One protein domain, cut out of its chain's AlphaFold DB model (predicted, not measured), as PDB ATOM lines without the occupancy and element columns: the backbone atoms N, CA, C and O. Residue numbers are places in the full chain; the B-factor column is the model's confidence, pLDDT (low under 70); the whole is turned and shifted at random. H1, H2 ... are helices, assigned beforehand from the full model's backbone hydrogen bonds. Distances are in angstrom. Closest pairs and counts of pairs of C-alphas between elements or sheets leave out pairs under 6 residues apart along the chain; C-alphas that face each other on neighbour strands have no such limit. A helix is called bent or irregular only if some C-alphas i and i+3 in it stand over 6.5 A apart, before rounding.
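This is residues 4 to 158 of the 160 residues of an uncharacterized protein of Micromonospora aurantiaca (UniProt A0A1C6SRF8). Four long helices, H1, H3, H4 and H6, form an up-and-down bundle, each running against the one before it. At one end short H2 packs steeply on H1 and short H5 makes the turn from H4 to H6; at the other end residues 84 to 89 stick out. The printed part has 155 residues, with six named helices, H1 to H6, and no named strand: all helix. It is only just compact, close to loose, with a radius of gyration of the C-alphas of 17.7 A and spans of 56 by 28 by 25 A.

H1, residues 4 to 32, touches H6, residues 129 to 156, at a shallow tilt of 12 degrees, opposite ways; their closest C-alphas, of Leu 11 and Ala 147, are 6.3 A apart. With residues 24 to 31 alone H1 touches H2, residues 41 to 51, closest at the C-alphas of Ala 28 and Val 45, 6.3 A. H3, residues 54 to 83, touches H1, closest at the C-alphas of His 18 and Leu 65, 6.9 A. H3 and H4, residues 94 to 120, form a helical hairpin, closest at the C-alphas of Pro 66 and Asn 107, 5.5 A; H3 touches with residues 59 to 73 alone. H4 and H6 touch at a shallow tilt of 30 degrees, closest at the C-alphas of Ala 96 and Ser 146, 4.9 A. H5, residues 122 to 127, and H4 only just touch, only at the corner, with 3 pairs of C-alphas within 8 A. Every O i to N i+4 pair is within hydrogen-bond range in H1, H5 and H6; H2 has 6 of 7, H3 22 of 26 and H4 22 of 23.

H1 runs 41.5 A from C-alpha 4 at (315.217, 262.685, 135.390). H3 spans 41.5 A, with a kink of 26 degrees near residue 63, and is only just irregular: C-alphas 56 and 59 are 6.7 A apart. H4 spans 38.9 A; H6 spans 40.4 A, ending at C-alpha 156 (319.282, 259.488, 124.990).

The C-alphas farthest apart, of His 38 and Pro 87, are 58.9 A apart. The printed part has no cut and no long link. Its mean pLDDT is 70.7; 65 residues are under 70, among them 34 to 62 and 74 to 96.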
ATOM      1  N   ARG A   4     314.343 263.626 136.097       65.00
ATOM      2  CA  ARG A   4     315.217 262.685 135.390       65.00
ATOM      3  C   ARG A   4     316.373 262.150 136.237       65.00
ATOM      4  O   ARG A   4     316.593 260.942 136.258       65.00
ATOM      5  N   ARG A   5     317.116 263.022 136.931       68.19
ATOM      6  CA  ARG A   5     318.201 262.578 137.826       68.19
ATOM      7  C   ARG A   5     317.632 261.729 138.958       68.19
ATOM      8  O   ARG A   5     318.190 260.680 139.245       68.19
ATOM      9  N   ALA A   6     316.488 262.128 139.515       67.94
ATOM     10  CA  ALA A   6     315.788 261.335 140.522       67.94
ATOM     11  C   ALA A   6     315.374 259.948 139.985       67.94
ATOM     12  O   ALA A   6     315.599 258.954 140.666       67.94
ATOM     13  N   ALA A   7     314.861 259.856 138.751       67.12
ATOM     14  CA  ALA A   7     314.503 258.581 138.123       67.12
ATOM     15  C   ALA A   7     315.717 257.665 137.875       67.12
ATOM     16  O   ALA A   7     315.640 256.465 138.125       67.12
ATOM     17  N   LEU A   8     316.851 258.216 137.427       72.50
ATOM     18  CA  LEU A   8     318.089 257.448 137.244       72.50
ATOM     19  C   LEU A   8     318.669 256.965 138.577       72.50
ATOM     20  O   LEU A   8     319.042 255.800 138.682       72.50
ATOM     21  N   PHE A   9     318.708 257.824 139.602       72.25
ATOM     22  CA  PHE A   9     319.150 257.420 140.939       72.25
ATOM     23  C   PHE A   9     318.236 256.350 141.540       72.25
ATOM     24  O   PHE A   9     318.738 255.379 142.098       72.25
ATOM     25  N   ALA A  10     316.918 256.480 141.368       69.81
ATOM     26  CA  ALA A  10     315.960 255.472 141.809       69.81
ATOM     27  C   ALA A  10     316.169 254.126 141.095       69.81
ATOM     28  O   ALA A  10     316.149 253.089 141.750       69.81
ATOM     29  N   LEU A  11     316.437 254.127 139.783       72.38
ATOM     30  CA  LEU A  11     316.755 252.909 139.026       72.38
ATOM     31  C   LEU A  11     318.047 252.245 139.512       72.38
ATOM     32  O   LEU A  11     318.072 251.034 139.700       72.38
ATOM     33  N   VAL A  12     319.108 253.023 139.739       76.38
ATOM     34  CA  VAL A  12     320.383 252.495 140.251       76.38
ATOM     35  C   VAL A  12     320.209 251.917 141.653       76.38
ATOM     36  O   VAL A  12     320.669 250.805 141.908       76.38
ATOM     37  N   ALA A  13     319.508 252.627 142.540       72.88
ATOM     38  CA  ALA A  13     319.209 252.143 143.882       72.88
ATOM     39  C   ALA A  13     318.374 250.854 143.838       72.88
ATOM     40  O   ALA A  13     318.702 249.898 144.535       72.88
ATOM     41  N   LEU A  14     317.355 250.788 142.974       73.31
ATOM     42  CA  LEU A  14     316.525 249.596 142.800       73.31
ATOM     43  C   LEU A  14     317.345 248.398 142.304       73.31
ATOM     44  O   LEU A  14     317.190 247.307 142.839       73.31
ATOM     45  N   ILE A  15     318.235 248.592 141.325       74.50
ATOM     46  CA  ILE A  15     319.125 247.530 140.831       74.50
ATOM     47  C   ILE A  15     320.060 247.050 141.945       74.50
ATOM     48  O   ILE A  15     320.184 245.847 142.157       74.50
ATOM     49  N   ALA A  16     320.700 247.974 142.666       74.31
ATOM     50  CA  ALA A  16     321.635 247.636 143.737       74.31
ATOM     51  C   ALA A  16     320.944 246.849 144.862       74.31
ATOM     52  O   ALA A  16     321.443 245.804 145.278       74.31
ATOM     53  N   VAL A  17     319.765 247.310 145.294       75.00
ATOM     54  CA  VAL A  17     318.935 246.605 146.279       75.00
ATOM     55  C   VAL A  17     318.516 245.242 145.738       75.00
ATOM     56  O   VAL A  17     318.686 244.245 146.428       75.00
ATOM     57  N   HIS A  18     318.048 245.159 144.491       74.75
ATOM     58  CA  HIS A  18     317.599 243.898 143.909       74.75
ATOM     59  C   HIS A  18     318.711 242.847 143.830       74.75
ATOM     60  O   HIS A  18     318.508 241.708 144.254       74.75
ATOM     61  N   ILE A  19     319.895 243.228 143.342       74.62
ATOM     62  CA  ILE A  19     321.063 242.340 143.267       74.62
ATOM     63  C   ILE A  19     321.487 241.912 144.674       74.62
ATOM     64  O   ILE A  19     321.688 240.722 144.906       74.62
ATOM     65  N   GLY A  20     321.558 242.852 145.622       73.50
ATOM     66  CA  GLY A  20     321.877 242.554 147.019       73.50
ATOM     67  C   GLY A  20     320.909 241.535 147.623       73.50
ATOM     68  O   GLY A  20     321.338 240.504 148.134       73.50
ATOM     69  N   CYS A  21     319.601 241.758 147.482       72.81
ATOM     70  CA  CYS A  21     318.568 240.831 147.949       72.81
ATOM     71  C   CYS A  21     318.665 239.456 147.280       72.81
ATOM     72  O   CYS A  21     318.480 238.443 147.947       72.81
ATOM     73  N   THR A  22     318.971 239.413 145.982       72.88
ATOM     74  CA  THR A  22     319.133 238.164 145.222       72.88
ATOM     75  C   THR A  22     320.311 237.356 145.763       72.88
ATOM     76  O   THR A  22     320.161 236.170 146.046       72.88
ATOM     77  N   LEU A  23     321.467 237.997 145.964       75.62
ATOM     78  CA  LEU A  23     322.660 237.350 146.518       75.62
ATOM     79  C   LEU A  23     322.404 236.814 147.926       75.62
ATOM     80  O   LEU A  23     322.717 235.662 148.212       75.62
ATOM     81  N   VAL A  24     321.784 237.628 148.778       74.06
ATOM     82  CA  VAL A  24     321.427 237.244 150.146       74.06
ATOM     83  C   VAL A  24     320.443 236.075 150.157       74.06
ATOM     84  O   VAL A  24     320.639 235.124 150.910       74.06
ATOM     85  N   ALA A  25     319.415 236.104 149.303       71.50
ATOM     86  CA  ALA A  25     318.443 235.021 149.199       71.50
ATOM     87  C   ALA A  25     319.097 233.711 148.744       71.50
ATOM     88  O   ALA A  25     318.857 232.673 149.350       71.50
ATOM     89  N   LEU A  26     319.956 233.755 147.721       74.69
ATOM     90  CA  LEU A  26     320.676 232.574 147.238       74.69
ATOM     91  C   LEU A  26     321.642 232.023 148.292       74.69
ATOM     92  O   LEU A  26     321.699 230.814 148.501       74.69
ATOM     93  N   ALA A  27     322.365 232.897 148.992       70.69
ATOM     94  CA  ALA A  27     323.297 232.490 150.035       70.69
ATOM     95  C   ALA A  27     322.563 231.868 151.238       70.69
ATOM     96  O   ALA A  27     322.948 230.798 151.710       70.69
ATOM     97  N   ALA A  28     321.448 232.467 151.672       73.19
ATOM     98  CA  ALA A  28     320.585 231.905 152.710       73.19
ATOM     99  C   ALA A  28     319.952 230.569 152.279       73.19
ATOM    100  O   ALA A  28     319.847 229.651 153.095       73.19
ATOM    101  N   TYR A  29     319.566 230.434 151.005       72.88
ATOM    102  CA  TYR A  29     319.044 229.185 150.447       72.88
ATOM    103  C   TYR A  29     320.089 228.070 150.519       72.88
ATOM    104  O   TYR A  29     319.817 227.022 151.104       72.88
ATOM    105  N   SER A  30     321.298 228.319 150.001       73.12
ATOM    106  CA  SER A  30     322.425 227.380 150.047       73.12
ATOM    107  C   SER A  30     322.809 227.003 151.478       73.12
ATOM    108  O   SER A  30     323.056 225.830 151.755       73.12
ATOM    109  N   HIS A  31     322.798 227.967 152.403       72.56
ATOM    110  CA  HIS A  31     323.047 227.708 153.819       72.56
ATOM    111  C   HIS A  31     322.004 226.755 154.420       72.56
ATOM    112  O   HIS A  31     322.359 225.754 155.038       72.56
ATOM    113  N   ARG A  32     320.707 227.013 154.198       72.88
ATOM    114  CA  ARG A  32     319.604 226.202 154.758       72.88
ATOM    115  C   ARG A  32     319.598 224.751 154.285       72.88
ATOM    116  O   ARG A  32     319.149 223.881 155.023       72.88
ATOM    117  N   ILE A  33     320.092 224.487 153.080       75.62
ATOM    118  CA  ILE A  33     320.189 223.127 152.534       75.62
ATOM    119  C   ILE A  33     321.553 222.468 152.778       75.62
ATOM    120  O   ILE A  33     321.756 221.325 152.354       75.62
ATOM    121  N   GLY A  34     322.465 223.138 153.492       69.19
ATOM    122  CA  GLY A  34     323.784 222.610 153.844       69.19
ATOM    123  C   GLY A  34     324.755 222.530 152.663       69.19
ATOM    124  O   GLY A  34     325.641 221.686 152.663       69.19
ATOM    125  N   LEU A  35     324.576 223.380 151.649       66.88
ATOM    126  CA  LEU A  35     325.419 223.440 150.448       66.88
ATOM    127  C   LEU A  35     326.655 224.339 150.602       66.88
ATOM    128  O   LEU A  35     327.333 224.617 149.616       66.88
ATOM    129  N   VAL A  36     326.945 224.817 151.815       60.72
ATOM    130  CA  VAL A  36     328.103 225.677 152.082       60.72
ATOM    131  C   VAL A  36     329.380 224.882 151.823       60.72
ATOM    132  O   VAL A  36     329.738 223.983 152.582       60.72
ATOM    133  N   THR A  37     330.066 225.224 150.734       51.22
ATOM    134  CA  THR A  37     331.444 224.812 150.491       51.22
ATOM    135  C   THR A  37     332.338 225.469 151.545       51.22
ATOM    136  O   THR A  37     332.069 226.589 151.984       51.22
ATOM    137  N   HIS A  38     333.393 224.783 151.985       52.19
ATOM    138  CA  HIS A  38     334.345 225.229 153.017       52.19
ATOM    139  C   HIS A  38     335.149 226.507 152.654       52.19
ATOM    140  O   HIS A  38     336.170 226.800 153.268       52.19
ATOM    141  N   ASP A  39     334.680 227.303 151.694       53.16
ATOM    142  CA  ASP A  39     335.428 228.340 150.984       53.16
ATOM    143  C   ASP A  39     335.158 229.756 151.544       53.16
ATOM    144  O   ASP A  39     335.521 230.757 150.931       53.16
ATOM    145  N   GLY A  40     334.489 229.869 152.699       53.25
ATOM    146  CA  GLY A  40     334.231 231.149 153.379       53.25
ATOM    147  C   GLY A  40     332.964 231.898 152.937       53.25
ATOM    148  O   GLY A  40     332.681 232.976 153.453       53.25
ATOM    149  N   SER A  41     332.149 231.328 152.045       52.69
ATOM    150  CA  SER A  41     330.863 231.912 151.617       52.69
ATOM    151  C   SER A  41     329.791 231.930 152.723       52.69
ATOM    152  O   SER A  41     328.917 232.799 152.713       52.69
ATOM    153  N   GLY A  42     329.892 231.035 153.716       57.50
ATOM    154  CA  GLY A  42     329.031 231.018 154.908       57.50
ATOM    155  C   GLY A  42     329.207 232.244 155.811       57.50
ATOM    156  O   GLY A  42     328.232 232.719 156.387       57.50
ATOM    157  N   PHE A  43     330.408 232.835 155.838       61.09
ATOM    158  CA  PHE A  43     330.722 234.003 156.667       61.09
ATOM    159  C   PHE A  43     329.857 235.221 156.318       61.09
ATOM    160  O   PHE A  43     329.432 235.951 157.205       61.09
ATOM    161  N   LEU A  44     329.552 235.436 155.033       60.31
ATOM    162  CA  LEU A  44     328.702 236.554 154.614       60.31
ATOM    163  C   LEU A  44     327.256 236.383 155.112       60.31
ATOM    164  O   LEU A  44     326.611 237.363 155.474       60.31
ATOM    165  N   VAL A  45     326.754 235.143 155.133       61.97
ATOM    166  CA  VAL A  45     325.403 234.813 155.611       61.97
ATOM    167  C   VAL A  45     325.329 234.949 157.122       61.97
ATOM    168  O   VAL A  45     324.412 235.594 157.613       61.97
ATOM    169  N   GLU A  46     326.308 234.403 157.845       64.25
ATOM    170  CA  GLU A  46     326.406 234.523 159.304       64.25
ATOM    171  C   GLU A  46     326.555 235.985 159.743       64.25
ATOM    172  O   GLU A  46     325.879 236.424 160.672       64.25
ATOM    173  N   LEU A  47     327.380 236.767 159.040       65.00
ATOM    174  CA  LEU A  47     327.552 238.195 159.307       65.00
ATOM    175  C   LEU A  47     326.262 238.977 159.040       65.00
ATOM    176  O   LEU A  47     325.914 239.857 159.827       65.00
ATOM    177  N   LEU A  48     325.539 238.674 157.955       61.38
ATOM    178  CA  LEU A  48     324.250 239.318 157.713       61.38
ATOM    179  C   LEU A  48     323.205 238.908 158.752       61.38
ATOM    180  O   LEU A  48     322.505 239.794 159.225       61.38
ATOM    181  N   ASP A  49     323.112 237.624 159.110       64.19
ATOM    182  CA  ASP A  49     322.142 237.125 160.096       64.19
ATOM    183  C   ASP A  49     322.401 237.720 161.490       64.19
ATOM    184  O   ASP A  49     321.467 238.008 162.237       64.19
ATOM    185  N   ALA A  50     323.672 237.988 161.811       62.25
ATOM    186  CA  ALA A  50     324.083 238.656 163.042       62.25
ATOM    187  C   ALA A  50     323.709 240.151 163.091       62.25
ATOM    188  O   ALA A  50     323.483 240.689 164.174       62.25
ATOM    189  N   VAL A  51     323.655 240.838 161.944       56.38
ATOM    190  CA  VAL A  51     323.304 242.272 161.864       56.38
ATOM    191  C   VAL A  51     321.798 242.472 161.672       56.38
ATOM    192  O   VAL A  51     321.224 243.436 162.181       56.38
ATOM    193  N   VAL A  52     321.146 241.565 160.949       56.06
ATOM    194  CA  VAL A  52     319.713 241.562 160.659       56.06
ATOM    195  C   VAL A  52     319.244 240.109 160.646       56.06
ATOM    196  O   VAL A  52     319.727 239.372 159.793       56.06
ATOM    197  N   PRO A  53     318.267 239.691 161.477       59.44
ATOM    198  CA  PRO A  53     317.754 238.325 161.435       59.44
ATOM    199  C   PRO A  53     317.147 238.047 160.054       59.44
ATOM    200  O   PRO A  53     316.013 238.434 159.742       59.44
ATOM    201  N   LEU A  54     317.924 237.383 159.195       57.53
ATOM    202  CA  LEU A  54     317.600 237.132 157.790       57.53
ATOM    203  C   LEU A  54     316.355 236.264 157.689       57.53
ATOM    204  O   LEU A  54     315.561 236.399 156.760       57.53
ATOM    205  N   ARG A  55     316.163 235.399 158.685       61.41
ATOM    206  CA  ARG A  55     314.954 234.603 158.878       61.41
ATOM    207  C   ARG A  55     313.673 235.439 158.825       61.41
ATOM    208  O   ARG A  55     312.704 234.977 158.226       61.41
ATOM    209  N   ASP A  56     313.687 236.629 159.417       56.91
ATOM    210  CA  ASP A  56     312.486 237.443 159.610       56.91
ATOM    211  C   ASP A  56     312.367 238.537 158.544       56.91
ATOM    212  O   ASP A  56     311.261 238.874 158.116       56.91
ATOM    213  N   LEU A  57     313.499 239.059 158.055       55.62
ATOM    214  CA  LEU A  57     313.500 240.157 157.086       55.62
ATOM    215  C   LEU A  57     313.423 239.699 155.627       55.62
ATOM    216  O   LEU A  57     312.827 240.392 154.799       55.62
ATOM    217  N   LEU A  58     313.998 238.544 155.287       65.88
ATOM    218  CA  LEU A  58     314.096 238.084 153.899       65.88
ATOM    219  C   LEU A  58     312.729 237.907 153.213       65.88
ATOM    220  O   LEU A  58     312.596 238.364 152.078       65.88
ATOM    221  N   PRO A  59     311.684 237.348 153.860       64.44
ATOM    222  CA  PRO A  59     310.359 237.262 153.249       64.44
ATOM    223  C   PRO A  59     309.771 238.649 152.962       64.44
ATOM    224  O   PRO A  59     309.291 238.904 151.859       64.44
ATOM    225  N   ALA A  60     309.850 239.573 153.924       61.50
ATOM    226  CA  ALA A  60     309.318 240.928 153.781       61.50
ATOM    227  C   ALA A  60     310.045 241.718 152.681       61.50
ATOM    228  O   ALA A  60     309.414 242.395 151.868       61.50
ATOM    229  N   VAL A  61     311.369 241.586 152.607       64.38
ATOM    230  CA  VAL A  61     312.202 242.228 151.584       64.38
ATOM    231  C   VAL A  61     311.932 241.647 150.194       64.38
ATOM    232  O   VAL A  61     311.811 242.407 149.230       64.38
ATOM    233  N   LEU A  62     311.757 240.327 150.084       67.81
ATOM    234  CA  LEU A  62     311.370 239.672 148.831       67.81
ATOM    235  C   LEU A  62     309.989 240.126 148.339       67.81
ATOM    236  O   LEU A  62     309.791 240.213 147.132       67.81
ATOM    237  N   TRP A  63     309.062 240.474 149.238       70.75
ATOM    238  CA  TRP A  63     307.748 241.032 148.886       70.75
ATOM    239  C   TRP A  63     307.767 242.533 148.569       70.75
ATOM    240  O   TRP A  63     306.985 242.998 147.739       70.75
ATOM    241  N   LEU A  64     308.672 243.307 149.168       66.19
ATOM    242  CA  LEU A  64     308.844 244.733 148.857       66.19
ATOM    243  C   LEU A  64     309.442 244.964 147.462       66.19
ATOM    244  O   LEU A  64     309.172 245.981 146.818       66.19
ATOM    245  N   LEU A  65     310.228 244.010 146.974       69.12
ATOM    246  CA  LEU A  65     310.878 244.038 145.666       69.12
ATOM    247  C   LEU A  65     309.913 244.102 144.464       69.12
ATOM    248  O   LEU A  65     310.036 245.016 143.647       69.12
ATOM    249  N   PRO A  66     308.908 243.216 144.337       68.69
ATOM    250  CA  PRO A  66     307.921 243.312 143.269       68.69
ATOM    251  C   PRO A  66     307.071 244.583 143.373       68.69
ATOM    252  O   PRO A  66     306.742 245.181 142.350       68.69
ATOM    253  N   VAL A  67     306.757 245.045 144.589       70.25
ATOM    254  CA  VAL A  67     306.005 246.294 144.801       70.25
ATOM    255  C   VAL A  67     306.807 247.503 144.317       70.25
ATOM    256  O   VAL A  67     306.285 248.348 143.586       70.25
ATOM    257  N   THR A  68     308.091 247.581 144.668       66.38
ATOM    258  CA  THR A  68     308.979 248.665 144.220       66.38
ATOM    259  C   THR A  68     309.214 248.629 142.711       66.38
ATOM    260  O   THR A  68     309.199 249.686 142.075       66.38
ATOM    261  N   LEU A  69     309.325 247.441 142.111       70.00
ATOM    262  CA  LEU A  69     309.337 247.250 140.657       70.00
ATOM    263  C   LEU A  69     308.061 247.776 139.991       70.00
ATOM    264  O   LEU A  69     308.149 248.559 139.045       70.00
ATOM    265  N   LEU A  70     306.884 247.407 140.506       75.06
ATOM    266  CA  LEU A  70     305.594 247.842 139.968       75.06
ATOM    267  C   LEU A  70     305.444 249.368 140.030       75.06
ATOM    268  O   LEU A  70     305.072 249.999 139.040       75.06
ATOM    269  N   VAL A  71     305.775 249.975 141.175       67.81
ATOM    270  CA  VAL A  71     305.711 251.435 141.357       67.81
ATOM    271  C   VAL A  71     306.686 252.140 140.418       67.81
ATOM    272  O   VAL A  71     306.312 253.126 139.779       67.81
ATOM    273  N   THR A  72     307.907 251.620 140.286       66.56
ATOM    274  CA  THR A  72     308.930 252.176 139.388       66.56
ATOM    275  C   THR A  72     308.469 252.102 137.935       66.56
ATOM    276  O   THR A  72     308.533 253.097 137.210       66.56
ATOM    277  N   PHE A  73     307.914 250.965 137.522       72.19
ATOM    278  CA  PHE A  73     307.389 250.762 136.177       72.19
ATOM    279  C   PHE A  73     306.175 251.654 135.881       72.19
ATOM    280  O   PHE A  73     306.119 252.295 134.834       72.19
ATOM    281  N   ALA A  74     305.242 251.791 136.827       69.56
ATOM    282  CA  ALA A  74     304.090 252.683 136.698       69.56
ATOM    283  C   ALA A  74     304.495 254.169 136.669       69.56
ATOM    284  O   ALA A  74     303.902 254.973 135.943       69.56
ATOM    285  N   ALA A  75     305.504 254.566 137.448       65.00
ATOM    286  CA  ALA A  75     306.059 255.917 137.414       65.00
ATOM    287  C   ALA A  75     306.725 256.218 136.061       65.00
ATOM    288  O   ALA A  75     306.468 257.271 135.477       65.00
ATOM    289  N   LEU A  76     307.504 255.272 135.531       66.06
ATOM    290  CA  LEU A  76     308.142 255.374 134.217       66.06
ATOM    291  C   LEU A  76     307.130 255.385 133.072       66.06
ATOM    292  O   LEU A  76     307.253 256.212 132.174       66.06
ATOM    293  N   GLY A  77     306.110 254.528 133.123       67.75
ATOM    294  CA  GLY A  77     305.020 254.513 132.149       67.75
ATOM    295  C   GLY A  77     304.273 255.845 132.126       67.75
ATOM    296  O   GLY A  77     304.073 256.421 131.060       67.75
ATOM    297  N   ARG A  78     303.950 256.407 133.298       66.62
ATOM    298  CA  ARG A  78     303.338 257.744 133.393       66.62
ATOM    299  C   ARG A  78     304.252 258.850 132.872       66.62
ATOM    300  O   ARG A  78     303.764 259.755 132.201       66.62
ATOM    301  N   TRP A  79     305.551 258.800 133.165       64.88
ATOM    302  CA  TRP A  79     306.518 259.750 132.606       64.88
ATOM    303  C   TRP A  79     306.600 259.637 131.076       64.88
ATOM    304  O   TRP A  79     306.536 260.656 130.395       64.88
ATOM    305  N   ALA A  80     306.656 258.416 130.537       63.25
ATOM    306  CA  ALA A  80     306.691 258.159 129.101       63.25
ATOM    307  C   ALA A  80     305.421 258.665 128.401       63.25
ATOM    308  O   ALA A  80     305.528 259.388 127.419       63.25
ATOM    309  N   VAL A  81     304.231 258.388 128.949       65.12
ATOM    310  CA  VAL A  81     302.945 258.888 128.422       65.12
ATOM    311  C   VAL A  81     302.844 260.414 128.500       65.12
ATOM    312  O   VAL A  81     302.284 261.046 127.617       65.12
ATOM    313  N   ARG A  82     303.411 261.061 129.522       62.41
ATOM    314  CA  ARG A  82     303.451 262.535 129.569       62.41
ATOM    315  C   ARG A  82     304.454 263.140 128.580       62.41
ATOM    316  O   ARG A  82     304.349 264.323 128.272       62.41
ATOM    317  N   ARG A  83     305.411 262.348 128.081       59.31
ATOM    318  CA  ARG A  83     306.412 262.746 127.079       59.31
ATOM    319  C   ARG A  83     305.900 262.615 125.636       59.31
ATOM    320  O   ARG A  83     306.491 263.229 124.753       59.31
ATOM    321  N   THR A  84     304.810 261.886 125.367       52.34
ATOM    322  CA  THR A  84     304.284 261.621 124.004       52.34
ATOM    323  C   THR A  84     303.654 262.835 123.296       52.34
ATOM    324  O   THR A  84     302.735 262.678 122.501       52.34
ATOM    325  N   VAL A  85     304.153 264.052 123.528       50.84
ATOM    326  CA  VAL A  85     303.878 265.226 122.676       50.84
ATOM    327  C   VAL A  85     304.840 265.281 121.466       50.84
ATOM    328  O   VAL A  85     304.754 266.191 120.651       50.84
ATOM    329  N   ARG A  86     305.729 264.288 121.270       48.69
ATOM    330  CA  ARG A  86     306.494 264.115 120.016       48.69
ATOM    331  C   ARG A  86     306.111 262.803 119.310       48.69
ATOM    332  O   ARG A  86     306.207 261.765 119.966       48.69
ATOM    333  N   PRO A  87     305.662 262.821 118.035       48.22
ATOM    334  CA  PRO A  87     304.825 261.735 117.520       48.22
ATOM    335  C   PRO A  87     305.558 260.457 117.082       48.22
ATOM    336  O   PRO A  87     304.980 259.393 117.272       48.22
ATOM    337  N   ASP A  88     306.800 260.494 116.571       49.53
ATOM    338  CA  ASP A  88     307.235 259.375 115.704       49.53
ATOM    339  C   ASP A  88     308.534 258.602 116.037       49.53
ATOM    340  O   ASP A  88     308.663 257.491 115.535       49.53
ATOM    341  N   ASP A  89     309.439 259.042 116.929       48.56
ATOM    342  CA  ASP A  89     310.774 258.383 117.035       48.56
ATOM    343  C   ASP A  89     311.196 257.806 118.405       48.56
ATOM    344  O   ASP A  89     312.161 257.047 118.491       48.56
ATOM    345  N   GLU A  90     310.492 258.085 119.507       53.00
ATOM    346  CA  GLU A  90     310.966 257.720 120.860       53.00
ATOM    347  C   GLU A  90     310.095 256.672 121.574       53.00
ATOM    348  O   GLU A  90     309.803 256.780 122.769       53.00
ATOM    349  N   ARG A  91     309.684 255.602 120.883       58.28
ATOM    350  CA  ARG A  91     309.125 254.437 121.589       58.28
ATOM    351  C   ARG A  91     310.260 253.703 122.306       58.28
ATOM    352  O   ARG A  91     311.228 253.277 121.679       58.28
ATOM    353  N   LEU A  92     310.141 253.533 123.628       58.00
ATOM    354  CA  LEU A  92     310.976 252.595 124.389       58.00
ATOM    355  C   LEU A  92     311.041 251.262 123.618       58.00
ATOM    356  O   LEU A  92     309.985 250.753 123.231       58.00
ATOM    357  N   PRO A  93     312.236 250.694 123.369       64.75
ATOM    358  CA  PRO A  93     312.363 249.505 122.535       64.75
ATOM    359  C   PRO A  93     311.500 248.381 123.115       64.75
ATOM    360  O   PRO A  93     311.531 248.154 124.322       64.75
ATOM    361  N   ALA A  94     310.747 247.665 122.272       68.25
ATOM    362  CA  ALA A  94     309.804 246.623 122.706       68.25
ATOM    363  C   ALA A  94     310.437 245.607 123.679       68.25
ATOM    364  O   ALA A  94     309.794 245.157 124.621       68.25
ATOM    365  N   ARG A  95     311.739 245.339 123.512       66.06
ATOM    366  CA  ARG A  95     312.552 244.492 124.398       66.06
ATOM    367  C   ARG A  95     312.635 244.994 125.850       66.06
ATOM    368  O   ARG A  95     312.726 244.188 126.765       66.06
ATOM    369  N   ALA A  96     312.608 246.308 126.081       67.75
ATOM    370  CA  ALA A  96     312.613 246.898 127.423       67.75
ATOM    371  C   ALA A  96     311.266 246.715 128.133       67.75
ATOM    372  O   ALA A  96     311.232 246.441 129.333       67.75
ATOM    373  N   TRP A  97     310.169 246.834 127.378       70.12
ATOM    374  CA  TRP A  97     308.813 246.588 127.869       70.12
ATOM    375  C   TRP A  97     308.606 245.118 128.206       70.12
ATOM    376  O   TRP A  97     308.138 244.810 129.299       70.12
ATOM    377  N   THR A  98     309.015 244.211 127.321       75.94
ATOM    378  CA  THR A  98     308.912 242.772 127.584       75.94
ATOM    379  C   THR A  98     309.773 242.358 128.775       75.94
ATOM    380  O   THR A  98     309.284 241.634 129.636       75.94
ATOM    381  N   ALA A  99     311.006 242.868 128.892       75.25
ATOM    382  CA  ALA A  99     311.859 242.621 130.056       75.25
ATOM    383  C   ALA A  99     311.266 243.197 131.352       75.25
ATOM    384  O   ALA A  99     311.352 242.560 132.397       75.25
ATOM    385  N   GLY A 100     310.631 244.371 131.295       73.81
ATOM    386  CA  GLY A 100     309.971 244.981 132.453       73.81
ATOM    387  C   GLY A 100     308.744 244.200 132.916       73.81
ATOM    388  O   GLY A 100     308.601 243.934 134.104       73.81
ATOM    389  N   ILE A 101     307.899 243.756 131.980       78.69
ATOM    390  CA  ILE A 101     306.755 242.882 132.278       78.69
ATOM    391  C   ILE A 101     307.248 241.554 132.859       78.69
ATOM    392  O   ILE A 101     306.747 241.114 133.891       78.69
ATOM    393  N   ALA A 102     308.271 240.947 132.250       79.38
ATOM    394  CA  ALA A 102     308.885 239.731 132.771       79.38
ATOM    395  C   ALA A 102     309.425 239.941 134.193       79.38
ATOM    396  O   ALA A 102     309.155 239.122 135.060       79.38
ATOM    397  N   ALA A 103     310.107 241.054 134.476       78.12
ATOM    398  CA  ALA A 103     310.589 241.373 135.819       78.12
ATOM    399  C   ALA A 103     309.440 241.495 136.833       78.12
ATOM    400  O   ALA A 103     309.511 240.904 137.910       78.12
ATOM    401  N   VAL A 104     308.367 242.208 136.480       79.00
ATOM    402  CA  VAL A 104     307.181 242.386 137.335       79.00
ATOM    403  C   VAL A 104     306.473 241.059 137.622       79.00
ATOM    404  O   VAL A 104     305.943 240.898 138.715       79.00
ATOM    405  N   LEU A 105     306.477 240.105 136.686       79.94
ATOM    406  CA  LEU A 105     305.835 238.794 136.860       79.94
ATOM    407  C   LEU A 105     306.735 237.761 137.553       79.94
ATOM    408  O   LEU A 105     306.267 236.999 138.398       79.94
ATOM    409  N   LEU A 106     308.026 237.735 137.218       80.94
ATOM    410  CA  LEU A 106     308.977 236.753 137.743       80.94
ATOM    411  C   LEU A 106     309.360 237.036 139.196       80.94
ATOM    412  O   LEU A 106     309.564 236.091 139.949       80.94
ATOM    413  N   ASN A 107     309.428 238.303 139.616       80.62
ATOM    414  CA  ASN A 107     309.788 238.656 140.995       80.62
ATOM    415  C   ASN A 107     308.785 238.133 142.047       80.62
ATOM    416  O   ASN A 107     309.224 237.475 142.989       80.62
ATOM    417  N   PRO A 108     307.457 238.345 141.907       77.56
ATOM    418  CA  PRO A 108     306.469 237.742 142.801       77.56
ATOM    419  C   PRO A 108     306.519 236.216 142.772       77.56
ATOM    420  O   PRO A 108     306.446 235.582 143.820       77.56
ATOM    421  N   LEU A 109     306.673 235.617 141.585       81.75
ATOM    422  CA  LEU A 109     306.733 234.165 141.444       81.75
ATOM    423  C   LEU A 109     307.956 233.586 142.170       81.75
ATOM    424  O   LEU A 109     307.831 232.597 142.890       81.75
ATOM    425  N   ALA A 110     309.116 234.234 142.036       80.44
ATOM    426  CA  ALA A 110     310.341 233.884 142.749       80.44
ATOM    427  C   ALA A 110     310.168 234.007 144.268       80.44
ATOM    428  O   ALA A 110     310.533 233.088 145.000       80.44
ATOM    429  N   ALA A 111     309.563 235.102 144.738       78.62
ATOM    430  CA  ALA A 111     309.293 235.322 146.156       78.62
ATOM    431  C   ALA A 111     308.352 234.252 146.736       78.62
ATOM    432  O   ALA A 111     308.646 233.680 147.785       78.62
ATOM    433  N   VAL A 112     307.261 233.929 146.032       81.94
ATOM    434  CA  VAL A 112     306.311 232.880 146.437       81.94
ATOM    435  C   VAL A 112     306.985 231.511 146.457       81.94
ATOM    436  O   VAL A 112     306.838 230.790 147.440       81.94
ATOM    437  N   ARG A 113     307.752 231.162 145.417       83.00
ATOM    438  CA  ARG A 113     308.456 229.872 145.335       83.00
ATOM    439  C   ARG A 113     309.489 229.718 146.448       83.00
ATOM    440  O   ARG A 113     309.588 228.653 147.048       83.00
ATOM    441  N   TYR A 114     310.231 230.783 146.743       77.94
ATOM    442  CA  TYR A 114     311.182 230.811 147.848       77.94
ATOM    443  C   TYR A 114     310.472 230.633 149.198       77.94
ATOM    444  O   TYR A 114     310.899 229.821 150.021       77.94
ATOM    445  N   ALA A 115     309.376 231.365 149.422       78.88
ATOM    446  CA  ALA A 115     308.602 231.294 150.657       78.88
ATOM    447  C   ALA A 115     307.966 229.912 150.863       78.88
ATOM    448  O   ALA A 115     308.056 229.368 151.963       78.88
ATOM    449  N   SER A 116     307.382 229.321 149.815       82.00
ATOM    450  CA  SER A 116     306.788 227.984 149.895       82.00
ATOM    451  C   SER A 116     307.845 226.916 150.155       82.00
ATOM    452  O   SER A 116     307.689 226.127 151.081       82.00
ATOM    453  N   ALA A 117     308.971 226.957 149.433       82.12
ATOM    454  CA  ALA A 117     310.063 226.016 149.655       82.12
ATOM    455  C   ALA A 117     310.610 226.108 151.087       82.12
ATOM    456  O   ALA A 117     310.879 225.096 151.724       82.12
ATOM    457  N   THR A 118     310.712 227.329 151.616       79.88
ATOM    458  CA  THR A 118     311.148 227.564 152.996       79.88
ATOM    459  C   THR A 118     310.166 227.001 154.027       79.88
ATOM    460  O   THR A 118     310.604 226.493 155.057       79.88
ATOM    461  N   ALA A 119     308.859 227.090 153.767       82.88
ATOM    462  CA  ALA A 119     307.822 226.578 154.658       82.88
ATOM    463  C   ALA A 119     307.785 225.040 154.707       82.88
ATOM    464  O   ALA A 119     307.503 224.476 155.761       82.88
ATOM    465  N   GLU A 120     308.104 224.369 153.596       85.56
ATOM    466  CA  GLU A 120     308.156 222.900 153.513       85.56
ATOM    467  C   GLU A 120     309.458 222.298 154.077       85.56
ATOM    468  O   GLU A 120     309.508 221.114 154.405       85.56
ATOM    469  N   GLY A 121     310.502 223.112 154.258       81.31
ATOM    470  CA  GLY A 121     311.734 222.722 154.943       81.31
ATOM    471  C   GLY A 121     312.868 222.254 154.023       81.31
ATOM    472  O   GLY A 121     312.756 222.205 152.800       81.31
ATOM    473  N   GLY A 122     314.017 221.939 154.631       80.25
ATOM    474  CA  GLY A 122     315.295 221.787 153.924       80.25
ATOM    475  C   GLY A 122     315.355 220.654 152.894       80.25
ATOM    476  O   GLY A 122     316.017 220.803 151.869       80.25
ATOM    477  N   GLU A 123     314.658 219.536 153.120       81.88
ATOM    478  CA  GLU A 123     314.617 218.430 152.152       81.88
ATOM    479  C   GLU A 123     313.875 218.824 150.876       81.88
ATOM    480  O   GLU A 123     314.391 218.616 149.779       81.88
ATOM    481  N   TYR A 124     312.720 219.479 151.010       82.50
ATOM    482  CA  TYR A 124     311.986 220.009 149.866       82.50
ATOM    483  C   TYR A 124     312.769 221.125 149.164       82.50
ATOM    484  O   TYR A 124     312.848 221.158 147.938       82.50
ATOM    485  N   MET A 125     313.448 221.999 149.913       83.06
ATOM    486  CA  MET A 125     314.340 222.999 149.313       83.06
ATOM    487  C   MET A 125     315.445 222.358 148.455       83.06
ATOM    488  O   MET A 125     315.787 222.898 147.405       83.06
ATOM    489  N   ARG A 126     315.989 221.191 148.826       81.94
ATOM    490  CA  ARG A 126     316.969 220.490 147.973       81.94
ATOM    491  C   ARG A 126     316.359 220.002 146.661       81.94
ATOM    492  O   ARG A 126     317.019 220.098 145.630       81.94
ATOM    493  N   THR A 127     315.121 219.508 146.673       87.12
ATOM    494  CA  THR A 127     314.481 218.983 145.452       87.12
ATOM    495  C   THR A 127     314.158 220.091 144.452       87.12
ATOM    496  O   THR A 127     314.308 219.892 143.248       87.12
ATOM    497  N   VAL A 128     313.785 221.279 144.934       85.31
ATOM    498  CA  VAL A 128     313.375 222.417 144.088       85.31
ATOM    499  C   VAL A 128     314.464 223.482 143.919       85.31
ATOM    500  O   VAL A 128     314.200 224.571 143.399       85.31
ATOM    501  N   GLN A 129     315.698 223.185 144.339       83.00
ATOM    502  CA  GLN A 129     316.811 224.135 144.358       83.00
ATOM    503  C   GLN A 129     317.099 224.731 142.979       83.00
ATOM    504  O   GLN A 129     317.221 225.952 142.848       83.00
ATOM    505  N   VAL A 130     317.234 223.879 141.958       81.12
ATOM    506  CA  VAL A 130     317.606 224.310 140.601       81.12
ATOM    507  C   VAL A 130     316.529 225.226 140.030       81.12
ATOM    508  O   VAL A 130     316.839 226.320 139.564       81.12
ATOM    509  N   GLU A 131     315.260 224.828 140.142       83.31
ATOM    510  CA  GLU A 131     314.122 225.634 139.689       83.31
ATOM    511  C   GLU A 131     314.068 226.987 140.399       83.31
ATOM    512  O   GLU A 131     313.952 228.027 139.753       83.31
ATOM    513  N   THR A 132     314.197 226.985 141.729       80.00
ATOM    514  CA  THR A 132     314.121 228.205 142.546       80.00
ATOM    515  C   THR A 132     315.273 229.154 142.218       80.00
ATOM    516  O   THR A 132     315.062 230.354 142.055       80.00
ATOM    517  N   THR A 133     316.482 228.618 142.042       79.12
ATOM    518  CA  THR A 133     317.677 229.398 141.689       79.12
ATOM    519  C   THR A 133     317.560 230.005 140.294       79.12
ATOM    520  O   THR A 133     317.818 231.196 140.122       79.12
ATOM    521  N   LEU A 134     317.124 229.220 139.301       83.00
ATOM    522  CA  LEU A 134     316.910 229.709 137.936       83.00
ATOM    523  C   LEU A 134     315.827 230.786 137.884       83.00
ATOM    524  O   LEU A 134     315.982 231.770 137.166       83.00
ATOM    525  N   LEU A 135     314.758 230.628 138.661       81.69
ATOM    526  CA  LEU A 135     313.666 231.592 138.728       81.69
ATOM    527  C   LEU A 135     314.120 232.927 139.340       81.69
ATOM    528  O   LEU A 135     313.841 233.990 138.782       81.69
ATOM    529  N   VAL A 136     314.868 232.871 140.445       79.38
ATOM    530  CA  VAL A 136     315.476 234.046 141.088       79.38
ATOM    531  C   VAL A 136     316.468 234.732 140.142       79.38
ATOM    532  O   VAL A 136     316.431 235.952 139.982       79.38
ATOM    533  N   LEU A 137     317.303 233.959 139.440       80.25
ATOM    534  CA  LEU A 137     318.250 234.490 138.460       80.25
ATOM    535  C   LEU A 137     317.538 235.129 137.259       80.25
ATOM    536  O   LEU A 137     317.910 236.221 136.832       80.25
ATOM    537  N   ALA A 138     316.491 234.494 136.731       81.00
ATOM    538  CA  ALA A 138     315.700 235.026 135.626       81.00
ATOM    539  C   ALA A 138     315.012 236.346 136.008       81.00
ATOM    540  O   ALA A 138     315.024 237.294 135.218       81.00
ATOM    541  N   ALA A 139     314.477 236.444 137.231       80.44
ATOM    542  CA  ALA A 139     313.916 237.682 137.769       80.44
ATOM    543  C   ALA A 139     314.976 238.798 137.863       80.44
ATOM    544  O   ALA A 139     314.724 239.928 137.426       80.44
ATOM    545  N   ALA A 140     316.183 238.468 138.335       80.75
ATOM    546  CA  ALA A 140     317.313 239.396 138.416       80.75
ATOM    547  C   ALA A 140     317.777 239.899 137.047       80.75
ATOM    548  O   ALA A 140     317.956 241.108 136.839       80.75
ATOM    549  N   VAL A 141     317.916 238.991 136.081       82.25
ATOM    550  CA  VAL A 141     318.312 239.320 134.708       82.25
ATOM    551  C   VAL A 141     317.254 240.193 134.033       82.25
ATOM    552  O   VAL A 141     317.596 241.238 133.477       82.25
ATOM    553  N   ALA A 142     315.971 239.828 134.126       81.00
ATOM    554  CA  ALA A 142     314.876 240.606 133.545       81.00
ATOM    555  C   ALA A 142     314.828 242.036 134.114       81.00
ATOM    556  O   ALA A 142     314.730 243.007 133.357       81.00
ATOM    557  N   THR A 143     314.983 242.170 135.436       79.56
ATOM    558  CA  THR A 143     315.023 243.467 136.129       79.56
ATOM    559  C   THR A 143     316.196 244.318 135.654       79.56
ATOM    560  O   THR A 143     316.017 245.486 135.303       79.56
ATOM    561  N   THR A 144     317.389 243.727 135.574       81.38
ATOM    562  CA  THR A 144     318.611 244.428 135.157       81.38
ATOM    563  C   THR A 144     318.519 244.897 133.706       81.38
ATOM    564  O   THR A 144     318.796 246.062 133.416       81.38
ATOM    565  N   ILE A 145     318.071 244.029 132.791       80.50
ATOM    566  CA  ILE A 145     317.889 244.371 131.373       80.50
ATOM    567  C   ILE A 145     316.873 245.505 131.218       80.50
ATOM    568  O   ILE A 145     317.141 246.474 130.502       80.50
ATOM    569  N   SER A 146     315.727 245.413 131.899       77.50
ATOM    570  CA  SER A 146     314.700 246.456 131.846       77.50
ATOM    571  C   SER A 146     315.242 247.792 132.358       77.50
ATOM    572  O   SER A 146     315.145 248.808 131.667       77.50
ATOM    573  N   ALA A 147     315.898 247.788 133.520       77.94
ATOM    574  CA  ALA A 147     316.431 248.994 134.136       77.94
ATOM    575  C   ALA A 147     317.545 249.648 133.301       77.94
ATOM    576  O   ALA A 147     317.540 250.869 133.132       77.94
ATOM    577  N   LEU A 148     318.456 248.864 132.714       80.56
ATOM    578  CA  LEU A 148     319.496 249.371 131.809       80.56
ATOM    579  C   LEU A 148     318.899 249.975 130.537       80.56
ATOM    580  O   LEU A 148     319.309 251.058 130.113       80.56
ATOM    581  N   ALA A 149     317.914 249.306 129.937       74.75
ATOM    582  CA  ALA A 149     317.263 249.799 128.730       74.75
ATOM    583  C   ALA A 149     316.501 251.108 128.994       74.75
ATOM    584  O   ALA A 149     316.589 252.045 128.193       74.75
ATOM    585  N   VAL A 150     315.824 251.210 130.142       72.69
ATOM    586  CA  VAL A 150     315.174 252.444 130.594       72.69
ATOM    587  C   VAL A 150     316.206 253.532 130.887       72.69
ATOM    588  O   VAL A 150     316.037 254.656 130.423       72.69
ATOM    589  N   ALA A 151     317.297 253.235 131.593       76.75
ATOM    590  CA  ALA A 151     318.348 254.214 131.865       76.75
ATOM    591  C   ALA A 151     318.979 254.742 130.565       76.75
ATOM    592  O   ALA A 151     319.186 255.947 130.417       76.75
ATOM    593  N   GLY A 152     319.225 253.862 129.592       73.75
ATOM    594  CA  GLY A 152     319.699 254.234 128.259       73.75
ATOM    595  C   GLY A 152     318.687 255.072 127.474       73.75
ATOM    596  O   GLY A 152     319.080 255.993 126.759       73.75
ATOM    597  N   PHE A 153     317.387 254.796 127.613       71.25
ATOM    598  CA  PHE A 153     316.330 255.638 127.051       71.25
ATOM    599  C   PHE A 153     316.319 257.023 127.699       71.25
ATOM    600  O   PHE A 153     316.407 258.019 126.988       71.25
ATOM    601  N   VAL A 154     316.311 257.091 129.034       71.44
ATOM    602  CA  VAL A 154     316.358 258.334 129.822       71.44
ATOM    603  C   VAL A 154     317.628 259.146 129.524       71.44
ATOM    604  O   VAL A 154     317.611 260.374 129.565       71.44
ATOM    605  N   ARG A 155     318.753 258.496 129.209       71.69
ATOM    606  CA  ARG A 155     319.984 259.184 128.793       71.69
ATOM    607  C   ARG A 155     319.874 259.799 127.398       71.69
ATOM    608  O   ARG A 155     320.191 260.973 127.272       71.69
ATOM    609  N   ARG A 156     319.408 259.041 126.398       70.12
ATOM    610  CA  ARG A 156     319.282 259.488 124.990       70.12
ATOM    611  C   ARG A 156     318.244 260.585 124.781       70.12
ATOM    612  O   ARG A 156     318.404 261.439 123.926       70.12
ATOM    613  N   SER A 157     317.227 260.604 125.624       63.81
ATOM    614  CA  SER A 157     316.165 261.608 125.610       63.81
ATOM    615  C   SER A 157     316.597 263.038 125.993       63.81
ATOM    616  O   SER A 157     315.743 263.913 126.131       63.81
ATOM    617  N   ASP A 158     317.891 263.245 126.233       59.00
ATOM    618  CA  ASP A 158     318.545 264.491 126.652       59.00
ATOM    619  C   ASP A 158     319.394 265.113 125.541       59.00
ATOM    620  O   ASP A 158     319.829 266.251 125.658       59.00
TER     621      ASP A 158